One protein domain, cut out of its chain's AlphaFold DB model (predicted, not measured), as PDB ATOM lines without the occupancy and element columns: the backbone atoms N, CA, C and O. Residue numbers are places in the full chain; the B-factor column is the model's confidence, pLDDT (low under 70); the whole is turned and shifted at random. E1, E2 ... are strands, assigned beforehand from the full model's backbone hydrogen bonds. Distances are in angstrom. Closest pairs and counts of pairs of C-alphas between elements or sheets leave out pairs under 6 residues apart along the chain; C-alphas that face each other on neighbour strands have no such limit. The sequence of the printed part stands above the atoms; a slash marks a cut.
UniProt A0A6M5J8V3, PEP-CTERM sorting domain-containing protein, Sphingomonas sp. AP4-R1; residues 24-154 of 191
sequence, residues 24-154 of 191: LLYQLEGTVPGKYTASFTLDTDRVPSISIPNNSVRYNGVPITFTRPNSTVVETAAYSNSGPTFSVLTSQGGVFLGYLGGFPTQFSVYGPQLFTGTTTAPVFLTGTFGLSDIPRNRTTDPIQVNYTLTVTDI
ATOM      1  N   LEU A  24      96.289 129.608 178.849       95.88
ATOM      2  CA  LEU A  24      97.539 129.049 178.345       95.88
ATOM      3  C   LEU A  24      97.970 129.749 177.057       95.88
ATOM      4  O   LEU A  24      97.180 129.903 176.124       95.88
ATOM      5  N   LEU A  25      99.242 130.126 176.980       96.38
ATOM      6  CA  LEU A  25      99.905 130.620 175.782       96.38
ATOM      7  C   LEU A  25     100.705 129.489 175.133       96.38
ATOM      8  O   LEU A  25     101.570 128.883 175.759       96.38
ATOM      9  N   TYR A  26     100.438 129.240 173.855       96.88
ATOM     10  CA  TYR A  26     101.148 128.272 173.028       96.88
ATOM     11  C   TYR A  26     102.051 129.030 172.065       96.88
ATOM     12  O   TYR A  26     101.566 129.848 171.283       96.88
ATOM     13  N   GLN A  27     103.351 128.754 172.106       95.12
ATOM     14  CA  GLN A  27     104.350 129.352 171.221       95.12
ATOM     15  C   GLN A  27     105.125 128.255 170.512       95.12
ATOM     16  O   GLN A  27     105.795 127.446 171.143       95.12
ATOM     17  N   LEU A  28     105.015 128.229 169.193       92.31
ATOM     18  CA  LEU A  28     105.652 127.256 168.330       92.31
ATOM     19  C   LEU A  28     106.755 127.939 167.529       92.31
ATOM     20  O   LEU A  28     106.490 128.859 166.754       92.31
ATOM     21  N   GLU A  29     107.981 127.459 167.697       90.00
ATOM     22  CA  GLU A  29     109.174 128.030 167.083       90.00
ATOM     23  C   GLU A  29     109.957 126.943 166.346       90.00
ATOM     24  O   GLU A  29     110.200 125.862 166.883       90.00
ATOM     25  N   GLY A  30     110.351 127.201 165.098       83.88
ATOM     26  CA  GLY A  30     111.256 126.301 164.384       83.88
ATOM     27  C   GLY A  30     112.664 126.366 164.972       83.88
ATOM     28  O   GLY A  30     113.180 127.450 165.224       83.88
ATOM     29  N   THR A  31     113.323 125.218 165.140       72.56
ATOM     30  CA  THR A  31     114.664 125.127 165.756       72.56
ATOM     31  C   THR A  31     115.781 125.740 164.891       72.56
ATOM     32  O   THR A  31     116.919 125.860 165.335       72.56
ATOM     33  N   VAL A  32     115.479 126.153 163.656       68.75
ATOM     34  CA  VAL A  32     116.414 126.860 162.768       68.75
ATOM     35  C   VAL A  32     115.837 128.217 162.334       68.75
ATOM     36  O   VAL A  32     114.624 128.315 162.124       68.75
ATOM     37  N   PRO A  33     116.674 129.260 162.159       62.97
ATOM     38  CA  PRO A  33     116.222 130.575 161.710       62.97
ATOM     39  C   PRO A  33     115.468 130.520 160.376       62.97
ATOM     40  O   PRO A  33     115.786 129.718 159.496       62.97
ATOM     41  N   GLY A  34     114.475 131.399 160.215       62.88
ATOM     42  CA  GLY A  34     113.729 131.512 158.963       62.88
ATOM     43  C   GLY A  34     112.664 130.436 158.760       62.88
ATOM     44  O   GLY A  34     112.425 130.025 157.629       62.88
ATOM     45  N   LYS A  35     112.032 129.944 159.831       74.88
ATOM     46  CA  LYS A  35     110.932 128.964 159.772       74.88
ATOM     47  C   LYS A  35     109.608 129.573 160.227       74.88
ATOM     48  O   LYS A  35     109.576 130.703 160.703       74.88
ATOM     49  N   TYR A  36     108.516 128.834 160.019       78.19
ATOM     50  CA  TYR A  36     107.200 129.238 160.507       78.19
ATOM     51  C   TYR A  36     107.246 129.320 162.030       78.19
ATOM     52  O   TYR A  36     107.703 128.380 162.680       78.19
ATOM     53  N   THR A  37     106.754 130.424 162.578       87.44
ATOM     54  CA  THR A  37     106.392 130.494 163.991       87.44
ATOM     55  C   THR A  37     104.892 130.672 164.102       87.44
ATOM     56  O   THR A  37     104.253 131.233 163.204       87.44
ATOM     57  N   ALA A  38     104.316 130.145 165.174       90.62
ATOM     58  CA  ALA A  38     102.899 130.296 165.442       90.62
ATOM     59  C   ALA A  38     102.653 130.519 166.928       90.62
ATOM     60  O   ALA A  38     103.342 129.941 167.766       90.62
ATOM     61  N   SER A  39     101.651 131.320 167.259       93.31
ATOM     62  CA  SER A  39     101.185 131.453 168.629       93.31
ATOM     63  C   SER A  39      99.678 131.603 168.714       93.31
ATOM     64  O   SER A  39      99.024 132.116 167.807       93.31
ATOM     65  N   PHE A  40      99.117 131.117 169.812       94.88
ATOM     66  CA  PHE A  40      97.712 131.287 170.158       94.88
ATOM     67  C   PHE A  40      97.544 131.144 171.667       94.88
ATOM     68  O   PHE A  40      98.410 130.596 172.351       94.88
ATOM     69  N   THR A  41      96.419 131.624 172.182       96.12
ATOM     70  CA  THR A  41      96.027 131.414 173.574       96.12
ATOM     71  C   THR A  41      94.784 130.541 173.649       96.12
ATOM     72  O   THR A  41      93.934 130.561 172.753       96.12
ATOM     73  N   LEU A  42      94.683 129.744 174.706       95.31
ATOM     74  CA  LEU A  42      93.543 128.876 174.956       95.31
ATOM     75  C   LEU A  42      93.247 128.843 176.452       95.31
ATOM     76  O   LEU A  42      94.154 128.636 177.251       95.31
ATOM     77  N   ASP A  43      91.984 129.044 176.806       93.75
ATOM     78  CA  ASP A  43      91.512 128.865 178.176       93.75
ATOM     79  C   ASP A  43      91.385 127.367 178.495       93.75
ATOM     80  O   ASP A  43      90.883 126.603 177.663       93.75
ATOM     81  N   THR A  44      91.853 126.940 179.669       91.25
ATOM     82  CA  THR A  44      91.746 125.551 180.129       91.25
ATOM     83  C   THR A  44      90.308 125.115 180.372       91.25
ATOM     84  O   THR A  44      90.033 123.917 180.296       91.25
ATOM     85  N   ASP A  45      89.387 126.047 180.621       90.56
ATOM     86  CA  ASP A  45      87.966 125.742 180.807       90.56
ATOM     87  C   ASP A  45      87.189 125.626 179.485       90.56
ATOM     88  O   ASP A  45      86.037 125.169 179.453       90.56
ATOM     89  N   ARG A  46      87.817 126.018 178.368       92.81
ATOM     90  CA  ARG A  46      87.134 126.105 177.085       92.81
ATOM     91  C   ARG A  46      86.708 124.717 176.636       92.81
ATOM     92  O   ARG A  46      87.520 123.812 176.464       92.81
ATOM     93  N   VAL A  47      85.424 124.572 176.328       93.75
ATOM     94  CA  VAL A  47      84.891 123.326 175.767       93.75
ATOM     95  C   VAL A  47      85.389 123.148 174.323       93.75
ATOM     96  O   VAL A  47      85.261 124.082 173.515       93.75
ATOM     97  N   PRO A  48      85.930 121.969 173.948       95.81
ATOM     98  CA  PRO A  48      86.292 121.676 172.566       95.81
ATOM     99  C   PRO A  48      85.098 121.855 171.627       95.81
ATOM    100  O   PRO A  48      84.020 121.313 171.862       95.81
ATOM    101  N   SER A  49      85.293 122.569 170.519       95.44
ATOM    102  CA  SER A  49      84.259 122.707 169.484       95.44
ATOM    103  C   SER A  49      84.001 121.382 168.777       95.44
ATOM    104  O   SER A  49      82.877 121.088 168.380       95.44
ATOM    105  N   ILE A  50      85.057 120.587 168.598       94.12
ATOM    106  CA  ILE A  50      84.990 119.232 168.057       94.12
ATOM    107  C   ILE A  50      85.837 118.326 168.948       94.12
ATOM    108  O   ILE A  50      86.990 118.637 169.250       94.12
ATOM    109  N   SER A  51      85.267 117.185 169.318       95.12
ATOM    110  CA  SER A  51      85.930 116.122 170.062       95.12
ATOM    111  C   SER A  51      85.759 114.812 169.304       95.12
ATOM    112  O   SER A  51      84.633 114.361 169.099       95.12
ATOM    113  N   ILE A  52      86.864 114.220 168.853       93.38
ATOM    114  CA  ILE A  52      86.867 112.918 168.186       93.38
ATOM    115  C   ILE A  52      87.563 111.929 169.125       93.38
ATOM    116  O   ILE A  52      88.784 112.029 169.293       93.38
ATOM    117  N   PRO A  53      86.824 110.982 169.736       92.56
ATOM    118  CA  PRO A  53      87.381 110.023 170.683       92.56
ATOM    119  C   PRO A  53      88.637 109.329 170.154       92.56
ATOM    120  O   PRO A  53      88.662 108.854 169.019       92.56
ATOM    121  N   ASN A  54      89.678 109.269 170.990       89.19
ATOM    122  CA  ASN A  54      90.972 108.634 170.695       89.19
ATOM    123  C   ASN A  54      91.707 109.181 169.457       89.19
ATOM    124  O   ASN A  54      92.624 108.532 168.949       89.19
ATOM    125  N   ASN A  55      91.317 110.357 168.966       91.94
ATOM    126  CA  ASN A  55      91.901 110.952 167.774       91.94
ATOM    127  C   ASN A  55      92.350 112.389 168.027       91.94
ATOM    128  O   ASN A  55      93.547 112.654 167.970       91.94
ATOM    129  N   SER A  56      91.428 113.311 168.312       93.62
ATOM    130  CA  SER A  56      91.775 114.731 168.411       93.62
ATOM    131  C   SER A  56      90.717 115.587 169.104       93.62
ATOM    132  O   SER A  56      89.550 115.209 169.235       93.62
ATOM    133  N   VAL A  57      91.143 116.779 169.521       95.44
ATOM    134  CA  VAL A  57      90.292 117.870 170.014       95.44
ATOM    135  C   VAL A  57      90.575 119.135 169.224       95.44
ATOM    136  O   VAL A  57      91.733 119.417 168.933       95.44
ATOM    137  N   ARG A  58      89.546 119.907 168.875       94.25
ATOM    138  CA  ARG A  58      89.693 121.157 168.115       94.25
ATOM    139  C   ARG A  58      88.880 122.288 168.721       94.25
ATOM    140  O   ARG A  58      87.728 122.095 169.110       94.25
ATOM    141  N   TYR A  59      89.466 123.480 168.696       95.00
ATOM    142  CA  TYR A  59      88.873 124.707 169.215       95.00
ATOM    143  C   TYR A  59      88.658 125.699 168.085       95.00
ATOM    144  O   TYR A  59      89.573 126.407 167.674       95.00
ATOM    145  N   ASN A  60      87.440 125.747 167.559       93.44
ATOM    146  CA  ASN A  60      87.115 126.675 166.493       93.44
ATOM    147  C   ASN A  60      87.104 128.118 167.011       93.44
ATOM    148  O   ASN A  60      86.795 128.380 168.178       93.44
ATOM    149  N   GLY A  61      87.426 129.061 166.130       91.44
ATOM    150  CA  GLY A  61      87.383 130.490 166.430       91.44
ATOM    151  C   GLY A  61      88.472 130.963 167.391       91.44
ATOM    152  O   GLY A  61      88.415 132.104 167.835       91.44
ATOM    153  N   VAL A  62      89.447 130.117 167.734       93.19
ATOM    154  CA  VAL A  62      90.654 130.556 168.445       93.19
ATOM    155  C   VAL A  62      91.558 131.276 167.442       93.19
ATOM    156  O   VAL A  62      91.933 130.661 166.437       93.19
ATOM    157  N   PRO A  63      91.902 132.554 167.676       91.88
ATOM    158  CA  PRO A  63      92.845 133.266 166.830       91.88
ATOM    159  C   PRO A  63      94.228 132.623 166.895       91.88
ATOM    160  O   PRO A  63      94.752 132.380 167.981       91.88
ATOM    161  N   ILE A  64      94.826 132.383 165.732       90.50
ATOM    162  CA  ILE A  64      96.210 131.922 165.613       90.50
ATOM    163  C   ILE A  64      96.995 132.992 164.870       90.50
ATOM    164  O   ILE A  64      96.587 133.437 163.795       90.50
ATOM    165  N   THR A  65      98.119 133.384 165.452       89.81
ATOM    166  CA  THR A  65      99.097 134.287 164.862       89.81
ATOM    167  C   THR A  65     100.206 133.464 164.225       89.81
ATOM    168  O   THR A  65     100.814 132.641 164.898       89.81
ATOM    169  N   PHE A  66     100.492 133.687 162.948       86.44
ATOM    170  CA  PHE A  66     101.569 133.044 162.207       86.44
ATOM    171  C   PHE A  66     102.574 134.077 161.718       86.44
ATOM    172  O   PHE A  66     102.191 135.114 161.178       86.44
ATOM    173  N   THR A  67     103.857 133.743 161.803       84.12
ATOM    174  CA  THR A  67     104.917 134.462 161.091       84.12
ATOM    175  C   THR A  67     105.508 133.534 160.046       84.12
ATOM    176  O   THR A  67     105.871 132.389 160.340       84.12
ATOM    177  N   ARG A  68     105.582 134.001 158.797       76.56
ATOM    178  CA  ARG A  68     106.155 133.199 157.711       76.56
ATOM    179  C   ARG A  68     107.689 133.135 157.813       76.56
ATOM    180  O   ARG A  68     108.315 134.107 158.234       76.56
ATOM    181  N   PRO A  69     108.303 132.038 157.331       75.25
ATOM    182  CA  PRO A  69     109.730 131.957 157.038       75.25
ATOM    183  C   PRO A  69     110.253 133.221 156.358       75.25
ATOM    184  O   PRO A  69     109.709 133.623 155.329       75.25
ATOM    185  N   ASN A  70     111.320 133.815 156.897       74.12
ATOM    186  CA  ASN A  70     112.022 134.954 156.288       74.12
ATOM    187  C   ASN A  70     111.112 136.152 155.960       74.12
ATOM    188  O   ASN A  70     111.393 136.914 155.036       74.12
ATOM    189  N   SER A  71     110.010 136.310 156.695       72.44
ATOM    190  CA  SER A  71     109.045 137.381 156.501       72.44
ATOM    191  C   SER A  71     108.806 138.108 157.813       72.44
ATOM    192  O   SER A  71     108.693 137.488 158.864       72.44
ATOM    193  N   THR A  72     108.682 139.429 157.743       77.69
ATOM    194  CA  THR A  72     108.183 140.251 158.854       77.69
ATOM    195  C   THR A  72     106.655 140.280 158.904       77.69
ATOM    196  O   THR A  72     106.083 140.899 159.799       77.69
ATOM    197  N   VAL A  73     105.983 139.633 157.944       78.12
ATOM    198  CA  VAL A  73     104.524 139.563 157.893       78.12
ATOM    199  C   VAL A  73     104.029 138.623 158.986       78.12
ATOM    200  O   VAL A  73     104.315 137.423 158.973       78.12
ATOM    201  N   VAL A  74     103.250 139.202 159.895       83.12
ATOM    202  CA  VAL A  74     102.525 138.514 160.960       83.12
ATOM    203  C   VAL A  74     101.047 138.481 160.575       83.12
ATOM    204  O   VAL A  74     100.434 139.526 160.359       83.12
ATOM    205  N   GLU A  75     100.476 137.287 160.460       84.31
ATOM    206  CA  GLU A  75      99.067 137.075 160.122       84.31
ATOM    207  C   GLU A  75      98.335 136.495 161.329       84.31
ATOM    208  O   GLU A  75      98.670 135.404 161.779       84.31
ATOM    209  N   THR A  76      97.308 137.184 161.826       87.06
ATOM    210  CA  THR A  76      96.417 136.652 162.864       87.06
ATOM    211  C   THR A  76      95.051 136.386 162.255       87.06
ATOM    212  O   THR A  76      94.445 137.285 161.673       87.06
ATOM    213  N   ALA A  77      94.551 135.160 162.392       82.81
ATOM    214  CA  ALA A  77      93.247 134.782 161.860       82.81
ATOM    215  C   ALA A  77      92.476 133.879 162.825       82.81
ATOM    216  O   ALA A  77      93.052 133.000 163.466       82.81
ATOM    217  N   ALA A  78      91.157 134.073 162.881       85.25
ATOM    218  CA  ALA A  78      90.209 133.212 163.576       85.25
ATOM    219  C   ALA A  78      89.070 132.859 162.616       85.25
ATOM    220  O   ALA A  78      88.540 133.733 161.933       85.25
ATOM    221  N   TYR A  79      88.676 131.588 162.582       81.81
ATOM    222  CA  TYR A  79      87.605 131.112 161.709       81.81
ATOM    223  C   TYR A  79      86.569 130.358 162.529       81.81
ATOM    224  O   TYR A  79      86.913 129.547 163.383       81.81
ATOM    225  N   SER A  80      85.290 130.563 162.233       85.12
ATOM    226  CA  SER A  80      84.182 129.916 162.950       85.12
ATOM    227  C   SER A  80      84.205 128.384 162.888       85.12
ATOM    228  O   SER A  80      83.673 127.730 163.780       85.12
ATOM    229  N   ASN A  81      84.851 127.813 161.866       84.75
ATOM    230  CA  ASN A  81      84.872 126.372 161.601       84.75
ATOM    231  C   ASN A  81      86.276 125.743 161.691       84.75
ATOM    232  O   ASN A  81      86.448 124.588 161.303       84.75
ATOM    233  N   SER A  82      87.289 126.480 162.160       86.38
ATOM    234  CA  SER A  82      88.649 125.948 162.299       86.38
ATOM    235  C   SER A  82      89.441 126.608 163.429       86.38
ATOM    236  O   SER A  82      89.053 127.651 163.953       86.38
ATOM    237  N   GLY A  83      90.560 125.991 163.804       90.38
ATOM    238  CA  GLY A  83      91.445 126.458 164.872       90.38
ATOM    239  C   GLY A  83      92.455 125.381 165.291       90.38
ATOM    240  O   GLY A  83      92.598 124.377 164.578       90.38
ATOM    241  N   PRO A  84      93.164 125.568 166.419       93.75
ATOM    242  CA  PRO A  84      94.157 124.620 166.888       93.75
ATOM    243  C   PRO A  84      93.484 123.283 167.190       93.75
ATOM    244  O   PRO A  84      92.430 123.209 167.831       93.75
ATOM    245  N   THR A  85      94.089 122.226 166.666       94.31
ATOM    246  CA  THR A  85      93.650 120.846 166.828       94.31
ATOM    247  C   THR A  85      94.779 120.060 167.477       94.31
ATOM    248  O   THR A  85      95.878 120.018 166.935       94.31
ATOM    249  N   PHE A  86      94.527 119.433 168.618       94.62
ATOM    250  CA  PHE A  86      95.510 118.615 169.325       94.62
ATOM    251  C   PHE A  86      95.189 117.146 169.105       94.62
ATOM    252  O   PHE A  86      94.055 116.718 169.341       94.62
ATOM    253  N   SER A  87      96.178 116.383 168.658       92.50
ATOM    254  CA  SER A  87      96.023 114.958 168.378       92.50
ATOM    255  C   SER A  87      96.372 114.119 169.603       92.50
ATOM    256  O   SER A  87      97.275 114.456 170.368       92.50
ATOM    257  N   VAL A  88      95.665 113.003 169.770       89.69
ATOM    258  CA  VAL A  88      95.970 111.979 170.773       89.69
ATOM    259  C   VAL A  88      97.096 111.084 170.253       89.69
ATOM    260  O   VAL A  88      97.158 110.791 169.060       89.69
ATOM    261  N   LEU A  89      97.963 110.592 171.140       83.12
ATOM    262  CA  LEU A  89      99.117 109.756 170.782       83.12
ATOM    263  C   LEU A  89      98.767 108.505 169.948       83.12
ATOM    264  O   LEU A  89      99.537 108.121 169.070       83.12
ATOM    265  N   THR A  90      97.591 107.910 170.164       74.62
ATOM    266  CA  THR A  90      97.058 106.786 169.366       74.62
ATOM    267  C   THR A  90      96.866 107.122 167.884       74.62
ATOM    268  O   THR A  90      96.756 106.216 167.065       74.62
ATOM    269  N   SER A  91      96.844 108.409 167.535       64.06
ATOM    270  CA  SER A  91      96.679 108.945 166.184       64.06
ATOM    271  C   SER A  91      97.895 109.758 165.714       64.06
ATOM    272  O   SER A  91      97.745 110.544 164.781       64.06
ATOM    273  N   GLN A  92      99.078 109.568 166.326       75.12
ATOM    274  CA  GLN A  92     100.253 110.444 166.187       75.12
ATOM    275  C   GLN A  92      99.963 111.807 166.854       75.12
ATOM    276  O   GLN A  92      99.180 112.604 166.347       75.12
ATOM    277  N   GLY A  93     100.528 112.034 168.050       86.06
ATOM    278  CA  GLY A  93     100.267 113.225 168.873       86.06
ATOM    279  C   GLY A  93     100.732 114.536 168.227       86.06
ATOM    280  O   GLY A  93     101.123 114.576 167.061       86.06
ATOM    281  N   GLY A  94     100.743 115.622 168.998       90.12
ATOM    282  CA  GLY A  94     101.146 116.948 168.521       90.12
ATOM    283  C   GLY A  94      99.965 117.866 168.208       90.12
ATOM    284  O   GLY A  94      98.878 117.724 168.775       90.12
ATOM    285  N   VAL A  95     100.203 118.853 167.345       92.38
ATOM    286  CA  VAL A  95      99.257 119.937 167.069       92.38
ATOM    287  C   VAL A  95      99.172 120.246 165.576       92.38
ATOM    288  O   VAL A  95     100.164 120.385 164.861       92.38
ATOM    289  N   PHE A  96      97.940 120.381 165.109       90.06
ATOM    290  CA  PHE A  96      97.587 120.891 163.801       90.06
ATOM    291  C   PHE A  96      97.034 122.305 163.956       90.06
ATOM    292  O   PHE A  96      96.058 122.539 164.670       90.06
ATOM    293  N   LEU A  97      97.651 123.248 163.257       87.38
ATOM    294  CA  LEU A  97      97.227 124.635 163.177       87.38
ATOM    295  C   LEU A  97      96.769 124.869 161.746       87.38
ATOM    296  O   LEU A  97      97.581 124.835 160.824       87.38
ATOM    297  N   GLY A  98      95.473 125.048 161.514       69.44
ATOM    298  CA  GLY A  98      95.036 125.149 160.132       69.44
ATOM    299  C   GLY A  98      93.594 125.541 159.896       69.44
ATOM    300  O   GLY A  98      92.727 125.478 160.767       69.44
ATOM    301  N   TYR A  99      93.390 125.935 158.643       65.12
ATOM    302  CA  TYR A  99      92.129 126.264 158.000       65.12
ATOM    303  C   TYR A  99      91.699 125.117 157.075       65.12
ATOM    304  O   TYR A  99      92.521 124.582 156.329       65.12
ATOM    305  N   LEU A 100      90.413 124.760 157.077       49.41
ATOM    306  CA  LEU A 100      89.828 123.865 156.077       49.41
ATOM    307  C   LEU A 100      89.332 124.717 154.898       49.41
ATOM    308  O   LEU A 100      88.305 125.374 155.024       49.41
ATOM    309  N   GLY A 101      90.044 124.713 153.761       48.66
ATOM    310  CA  GLY A 101      89.509 125.273 152.505       48.66
ATOM    311  C   GLY A 101      90.465 126.032 151.576       48.66
ATOM    312  O   GLY A 101      90.020 126.487 150.529       48.66
ATOM    313  N   GLY A 102      91.749 126.195 151.905       46.97
ATOM    314  CA  GLY A 102      92.688 126.879 151.006       46.97
ATOM    315  C   GLY A 102      94.007 127.260 151.670       46.97
ATOM    316  O   GLY A 102      94.031 127.781 152.780       46.97
ATOM    317  N   PHE A 103      95.109 126.957 150.992       47.41
ATOM    318  CA  PHE A 103      96.469 127.375 151.339       47.41
ATOM    319  C   PHE A 103      96.563 128.906 151.508       47.41
ATOM    320  O   PHE A 103      95.841 129.614 150.804       47.41
ATOM    321  N   PRO A 104      97.441 129.426 152.401       52.22
ATOM    322  CA  PRO A 104      98.734 128.823 152.755       52.22
ATOM    323  C   PRO A 104      98.965 128.373 154.213       52.22
ATOM    324  O   PRO A 104     100.063 127.905 154.499       52.22
ATOM    325  N   THR A 105      98.018 128.472 155.148       58.41
ATOM    326  CA  THR A 105      98.365 128.409 156.591       58.41
ATOM    327  C   THR A 105      98.047 127.096 157.315       58.41
ATOM    328  O   THR A 105      97.970 127.080 158.539       58.41
ATOM    329  N   GLN A 106      97.902 125.971 156.605       71.31
ATOM    330  CA  GLN A 106      97.887 124.664 157.277       71.31
ATOM    331  C   GLN A 106      99.310 124.252 157.671       71.31
ATOM    332  O   GLN A 106     100.208 124.105 156.830       71.31
ATOM    333  N   PHE A 107      99.509 124.070 158.968       78.00
ATOM    334  CA  PHE A 107     100.775 123.708 159.565       78.00
ATOM    335  C   PHE A 107     100.569 122.609 160.609       78.00
ATOM    336  O   PHE A 107      99.918 122.811 161.632       78.00
ATOM    337  N   SER A 108     101.114 121.430 160.320       85.38
ATOM    338  CA  SER A 108     101.000 120.248 161.170       85.38
ATOM    339  C   SER A 108     102.364 119.902 161.728       85.38
ATOM    340  O   SER A 108     103.313 119.721 160.962       85.38
ATOM    341  N   VAL A 109     102.437 119.756 163.043       89.00
ATOM    342  CA  VAL A 109     103.622 119.258 163.731       89.00
ATOM    343  C   VAL A 109     103.225 118.136 164.673       89.00
ATOM    344  O   VAL A 109     102.234 118.210 165.398       89.00
ATOM    345  N   TYR A 110     104.012 117.078 164.644       90.94
ATOM    346  CA  TYR A 110     103.748 115.831 165.333       90.94
ATOM    347  C   TYR A 110     104.766 115.624 166.442       90.94
ATOM    348  O   TYR A 110     105.922 116.036 166.329       90.94
ATOM    349  N   GLY A 111     104.347 114.952 167.507       90.44
ATOM    350  CA  GLY A 111     105.241 114.594 168.600       90.44
ATOM    351  C   GLY A 111     104.484 114.034 169.802       90.44
ATOM    352  O   GLY A 111     103.560 113.239 169.602       90.44
ATOM    353  N   PRO A 112     104.884 114.381 171.039       92.69
ATOM    354  CA  PRO A 112     104.296 113.800 172.233       92.69
ATOM    355  C   PRO A 112     102.828 114.191 172.406       92.69
ATOM    356  O   PRO A 112     102.292 115.098 171.764       92.69
ATOM    357  N   GLN A 113     102.182 113.488 173.328       94.06
ATOM    358  CA  GLN A 113     100.859 113.836 173.812       94.06
ATOM    359  C   GLN A 113     100.922 115.196 174.522       94.06
ATOM    360  O   GLN A 113     101.732 115.369 175.427       94.06
ATOM    361  N   LEU A 114     100.061 116.140 174.129       94.88
ATOM    362  CA  LEU A 114     100.047 117.514 174.668       94.88
ATOM    363  C   LEU A 114      98.957 117.750 175.726       94.88
ATOM    364  O   LEU A 114      98.854 118.838 176.288       94.88
ATOM    365  N   PHE A 115      98.124 116.745 175.995       94.75
ATOM    366  CA  PHE A 115      97.083 116.801 177.016       94.75
ATOM    367  C   PHE A 115      96.791 115.417 177.604       94.75
ATOM    368  O   PHE A 115      96.941 114.391 176.944       94.75
ATOM    369  N   THR A 116      96.332 115.378 178.845       93.44
ATOM    370  CA  THR A 116      95.812 114.176 179.509       93.44
ATOM    371  C   THR A 116      94.288 114.250 179.621       93.44
ATOM    372  O   THR A 116      93.667 115.191 179.128       93.44
ATOM    373  N   GLY A 117      93.659 113.247 180.230       92.00
ATOM    374  CA  GLY A 117      92.200 113.172 180.291       92.00
ATOM    375  C   GLY A 117      91.588 112.675 178.983       92.00
ATOM    376  O   GLY A 117      92.184 111.877 178.259       92.00
ATOM    377  N   THR A 118      90.361 113.109 178.705       92.88
ATOM    378  CA  THR A 118      89.579 112.640 177.551       92.88
ATOM    379  C   THR A 118      89.518 113.711 176.474       92.88
ATOM    380  O   THR A 118      89.758 114.884 176.737       92.88
ATOM    381  N   THR A 119      89.134 113.351 175.250       93.50
ATOM    382  CA  THR A 119      88.953 114.356 174.193       93.50
ATOM    383  C   THR A 119      87.775 115.297 174.484       93.50
ATOM    384  O   THR A 119      87.635 116.332 173.841       93.50
ATOM    385  N   THR A 120      86.870 114.954 175.400       94.69
ATOM    386  CA  THR A 120      85.749 115.817 175.817       94.69
ATOM    387  C   THR A 120      86.095 116.709 177.006       94.69
ATOM    388  O   THR A 120      85.453 117.733 177.196       94.69
ATOM    389  N   ALA A 121      87.105 116.327 177.788       93.12
ATOM    390  CA  ALA A 121      87.627 117.087 178.917       93.12
ATOM    391  C   ALA A 121      89.163 116.956 178.937       93.12
ATOM    392  O   ALA A 121      89.703 116.170 179.728       93.12
ATOM    393  N   PRO A 122      89.858 117.622 177.997       94.81
ATOM    394  CA  PRO A 122      91.309 117.558 177.909       94.81
ATOM    395  C   PRO A 122      91.951 118.423 178.996       94.81
ATOM    396  O   PRO A 122      91.529 119.548 179.238       94.81
ATOM    397  N   VAL A 123      93.014 117.914 179.615       94.38
ATOM    398  CA  VAL A 123      93.844 118.650 180.576       94.38
ATOM    399  C   VAL A 123      95.206 118.889 179.937       94.38
ATOM    400  O   VAL A 123      96.010 117.961 179.818       94.38
ATOM    401  N   PHE A 124      95.453 120.110 179.465       94.94
ATOM    402  CA  PHE A 124      96.672 120.450 178.730       94.94
ATOM    403  C   PHE A 124      97.922 120.409 179.601       94.94
ATOM    404  O   PHE A 124      97.917 120.826 180.755       94.94
ATOM    405  N   LEU A 125      99.006 119.907 179.016       95.06
ATOM    406  CA  LEU A 125     100.311 119.878 179.655       95.06
ATOM    407  C   LEU A 125     101.037 121.202 179.400       95.06
ATOM    408  O   LEU A 125     101.109 121.667 178.261       95.06
ATOM    409  N   THR A 126     101.601 121.786 180.453       95.25
ATOM    410  CA  THR A 126     102.495 122.944 180.362       95.25
ATOM    411  C   THR A 126     103.950 122.493 180.232       95.25
ATOM    412  O   THR A 126     104.300 121.358 180.565       95.25
ATOM    413  N   GLY A 127     104.808 123.377 179.727       95.62
ATOM    414  CA  GLY A 127     106.229 123.107 179.521       95.62
ATOM    415  C   GLY A 127     106.646 123.169 178.056       95.62
ATOM    416  O   GLY A 127     105.997 123.814 177.234       95.62
ATOM    417  N   THR A 128     107.767 122.526 177.739       96.06
ATOM    418  CA  THR A 128     108.402 122.593 176.420       96.06
ATOM    419  C   THR A 128     108.409 121.220 175.758       96.06
ATOM    420  O   THR A 128     108.884 120.244 176.337       96.06
ATOM    421  N   PHE A 129     107.916 121.150 174.524       94.69
ATOM    422  CA  PHE A 129     107.738 119.917 173.766       94.69
ATOM    423  C   PHE A 129     108.505 119.979 172.447       94.69
ATOM    424  O   PHE A 129     108.371 120.934 171.681       94.69
ATOM    425  N   GLY A 130     109.280 118.931 172.166       92.56
ATOM    426  CA  GLY A 130     109.890 118.723 170.858       92.56
ATOM    427  C   GLY A 130     108.866 118.158 169.880       92.56
ATOM    428  O   GLY A 130     108.241 117.132 170.151       92.56
ATOM    429  N   LEU A 131     108.699 118.830 168.749       91.19
ATOM    430  CA  LEU A 131     107.799 118.447 167.673       91.19
ATOM    431  C   LEU A 131     108.560 118.403 166.351       91.19
ATOM    432  O   LEU A 131     109.644 118.967 166.214       91.19
ATOM    433  N   SER A 132     107.981 117.751 165.354       88.44
ATOM    434  CA  SER A 132     108.535 117.716 164.005       88.44
ATOM    435  C   SER A 132     107.431 117.745 162.963       88.44
ATOM    436  O   SER A 132     106.355 117.189 163.184       88.44
ATOM    437  N   ASP A 133     107.663 118.399 161.832       83.81
ATOM    438  CA  ASP A 133     106.744 118.284 160.702       83.81
ATOM    439  C   ASP A 133     106.968 116.974 159.924       83.81
ATOM    440  O   ASP A 133     107.978 116.283 160.070       83.81
ATOM    441  N   ILE A 134     105.989 116.600 159.099       71.75
ATOM    442  CA  ILE A 134     106.220 115.607 158.043       71.75
ATOM    443  C   ILE A 134     106.783 116.369 156.837       71.75
ATOM    444  O   ILE A 134     106.206 117.401 156.473       71.75
ATOM    445  N   PRO A 135     107.848 115.873 156.174       61.53
ATOM    446  CA  PRO A 135     108.404 116.524 154.995       61.53
ATOM    447  C   PRO A 135     107.322 116.826 153.950       61.53
ATOM    448  O   PRO A 135     106.616 115.929 153.483       61.53
ATOM    449  N   ARG A 136     107.193 118.104 153.565       59.28
ATOM    450  CA  ARG A 136     106.158 118.580 152.624       59.28
ATOM    451  C   ARG A 136     106.329 118.063 151.189       59.28
ATOM    452  O   ARG A 136     105.420 118.241 150.384       59.28
ATOM    453  N   ASN A 137     107.455 117.428 150.854       52.62
ATOM    454  CA  ASN A 137     107.730 116.925 149.512       52.62
ATOM    455  C   ASN A 137     108.222 115.472 149.568       52.62
ATOM    456  O   ASN A 137     109.312 115.197 150.066       52.62
ATOM    457  N   ARG A 138     107.413 114.531 149.065       54.72
ATOM    458  CA  ARG A 138     107.705 113.086 149.110       54.72
ATOM    459  C   ARG A 138     108.822 112.633 148.166       54.72
ATOM    460  O   ARG A 138     109.113 111.442 148.167       54.72
ATOM    461  N   THR A 139     109.431 113.506 147.356       56.41
ATOM    462  CA  THR A 139     110.263 113.012 146.243       56.41
ATOM    463  C   THR A 139     111.651 113.612 146.054       56.41
ATOM    464  O   THR A 139     112.335 113.102 145.173       56.41
ATOM    465  N   THR A 140     112.144 114.589 146.834       55.41
ATOM    466  CA  THR A 140     113.561 114.987 146.620       55.41
ATOM    467  C   THR A 140     114.353 115.627 147.756       55.41
ATOM    468  O   THR A 140     115.529 115.856 147.536       55.41
ATOM    469  N   ASP A 141     113.804 115.856 148.952       49.62
ATOM    470  CA  ASP A 141     114.627 116.115 150.149       49.62
ATOM    471  C   ASP A 141     113.757 115.988 151.413       49.62
ATOM    472  O   ASP A 141     112.900 116.846 151.661       49.62
ATOM    473  N   PRO A 142     113.916 114.928 152.227       53.38
ATOM    474  CA  PRO A 142     113.127 114.716 153.431       53.38
ATOM    475  C   PRO A 142     113.714 115.540 154.583       53.38
ATOM    476  O   PRO A 142     114.159 114.986 155.584       53.38
ATOM    477  N   ILE A 143     113.768 116.868 154.458       61.34
ATOM    478  CA  ILE A 143     114.177 117.695 155.597       61.34
ATOM    479  C   ILE A 143     112.992 117.757 156.558       61.34
ATOM    480  O   ILE A 143     112.093 118.581 156.402       61.34
ATOM    481  N   GLN A 144     112.994 116.848 157.531       75.25
ATOM    482  CA  GLN A 144     112.181 116.954 158.733       75.25
ATOM    483  C   GLN A 144     112.673 118.164 159.525       75.25
ATOM    484  O   GLN A 144     113.852 118.255 159.874       75.25
ATOM    485  N   VAL A 145     111.784 119.120 159.770       80.19
ATOM    486  CA  VAL A 145     112.100 120.305 160.562       80.19
ATOM    487  C   VAL A 145     111.619 120.069 161.982       80.19
ATOM    488  O   VAL A 145     110.463 119.715 162.215       80.19
ATOM    489  N   ASN A 146     112.523 120.287 162.933       88.75
ATOM    490  CA  ASN A 146     112.196 120.254 164.348       88.75
ATOM    491  C   ASN A 146     111.609 121.599 164.782       88.75
ATOM    492  O   ASN A 146     112.047 122.668 164.342       88.75
ATOM    493  N   TYR A 147     110.621 121.516 165.659       90.88
ATOM    494  CA  TYR A 147     109.953 122.641 166.283       90.88
ATOM    495  C   TYR A 147     109.954 122.455 167.792       90.88
ATOM    496  O   TYR A 147     109.883 121.339 168.306       90.88
ATOM    497  N   THR A 148     109.977 123.574 168.491       93.69
ATOM    498  CA  THR A 148     109.788 123.646 169.930       93.69
ATOM    499  C   THR A 148     108.433 124.285 170.185       93.69
ATOM    500  O   THR A 148     108.189 125.405 169.741       93.69
ATOM    501  N   LEU A 149     107.546 123.573 170.875       95.06
ATOM    502  CA  LEU A 149     106.308 124.132 171.407       95.06
ATOM    503  C   LEU A 149     106.500 124.439 172.887       95.06
ATOM    504  O   LEU A 149     106.719 123.525 173.677       95.06
ATOM    505  N   THR A 150     106.367 125.701 173.261       96.94
ATOM    506  CA  THR A 150     106.350 126.148 174.652       96.94
ATOM    507  C   THR A 150     104.917 126.485 175.040       96.94
ATOM    508  O   THR A 150     104.261 127.276 174.364       96.94
ATOM    509  N   VAL A 151     104.431 125.862 176.111       96.81
ATOM    510  CA  VAL A 151     103.100 126.079 176.681       96.81
ATOM    511  C   VAL A 151     103.264 126.684 178.069       96.81
ATOM    512  O   VAL A 151     103.766 126.019 178.981       96.81
ATOM    513  N   THR A 152     102.863 127.940 178.225       95.88
ATOM    514  CA  THR A 152     102.991 128.704 179.470       95.88
ATOM    515  C   THR A 152     101.627 129.098 180.005       95.88
ATOM    516  O   THR A 152     100.750 129.513 179.257       95.88
ATOM    517  N   ASP A 153     101.453 128.975 181.316       93.38
ATOM    518  CA  ASP A 153     100.307 129.559 182.002       93.38
ATOM    519  C   ASP A 153     100.555 131.061 182.185       93.38
ATOM    520  O   ASP A 153     101.587 131.463 182.726       93.38
ATOM    521  N   ILE A 154      99.638 131.883 181.677       91.38
ATOM    522  CA  ILE A 154      99.704 133.348 181.728       91.38
ATOM    523  C   ILE A 154      98.544 133.956 182.532       91.38
ATOM    524  O   ILE A 154      98.284 135.155 182.429       91.38
TER     525      ILE A 154
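This is residues 24 to 154 of the 191 residues of the protein "PEP-CTERM sorting domain-containing protein" of Sphingomonas sp. AP4-R1 (UniProt A0A6M5J8V3). Two antiparallel sheets lie face to face as a sandwich, with the strands of one crossing those of the other at 85 degrees: a twisted sheet of six strands, E6 E5 E2 E1 E13 E12, and a smaller, curled sheet of five, E3 E4 E7 E8 E9. The sheets come together at one side, where the edge strands E9 and E12 meet, and are open at the other, where E3 and E6 are apart; the small hairpin E10 and E11 sits at one end, near E4. The printed part has 131 residues, with thirteen named strands, E1 to E13 in chain order, and no named helix. The class is all strand, though the strands hold 59 of the 131 residues, under half. The whole is compact, with a radius of gyration of the C-alphas of 14.2 A and spans of 40 by 30 by 29 A.

The largest sheet runs E6, residues 74 to 77, E5, 64 to 67, E2, 37 to 43, E1, 24 to 30, E13, 146 to 153, and E12, 127 to 132, with E6 and E12 as edge strands. E1 and E13 are antiparallel at 162 degrees; N 27 and O 150 are 2.8 A apart, within hydrogen-bond range. E1 and E2 form a hairpin, with N 26 and O 40 at 2.9 A. E12 and E13 form another, with N 129 and O 149 at 2.8 A. E5 is antiparallel to E2, with N 39 and O 65 at 2.8 A. E5 and E6 form a hairpin, with N 66 and O 75 at 2.8 A. The second sheet runs E3, residues 50 to 52, E4, 56 to 58, E7, 85 to 87, E8, 94 to 97, and E9, 107 to 110. The hairpin of E3 and E4 has N 52 and O 56 at 2.9 A, and E4 is antiparallel to E7, with N 57 and O 86 at 2.9 A. E7, E8 and E9 make a meander, each strand the antiparallel neighbour of the one before; N 85 and O 96 are 2.8 A apart, and N 97 and O 107 are 2.8 A apart. The facing parts of the two sheets are 9.4 A centre to centre. The closest C-alphas of E9 and E12 are those of Val 109 and Ser 132, 5.2 A apart. The hairpin of E10, residues 115 to 117, and E11, 122 to 124, has N 116 and O 123 at 2.8 A. The closest C-alphas of E4 and E11, those of Val 57 and Pro 122, are 8.0 A apart.

E13 is the longest strand, 23.2 A from C-alpha 146 at (112.196, 120.254, 164.348) to C-alpha 153 at (100.307, 129.559, 182.002). E2 measures 20.6 A, E1 19.8 A and E12 16.6 A. E1 begins at C-alpha 24, (97.539, 129.049, 178.345). E9 measures 10.2 A, and E5 and E8 10.1 A each. E8 has its centre nearest to the mean of the C-alphas, at 2.9 A.

The two C-alphas farthest apart are those of Asp 45 and Thr 140, 44.0 A. The first and last printed C-alphas, Leu 24 and Ile 154, are 5.9 A apart. The printed part has no cut. The one long link is E12 to E13, residues 133 to 145, whose C-alphas lie 11 to 26 A from the mean of the C-alphas. The mean pLDDT of the printed part is 84.1; it is under 70 at residues 32 to 34, 91, 98 to 105 and 135 to 143.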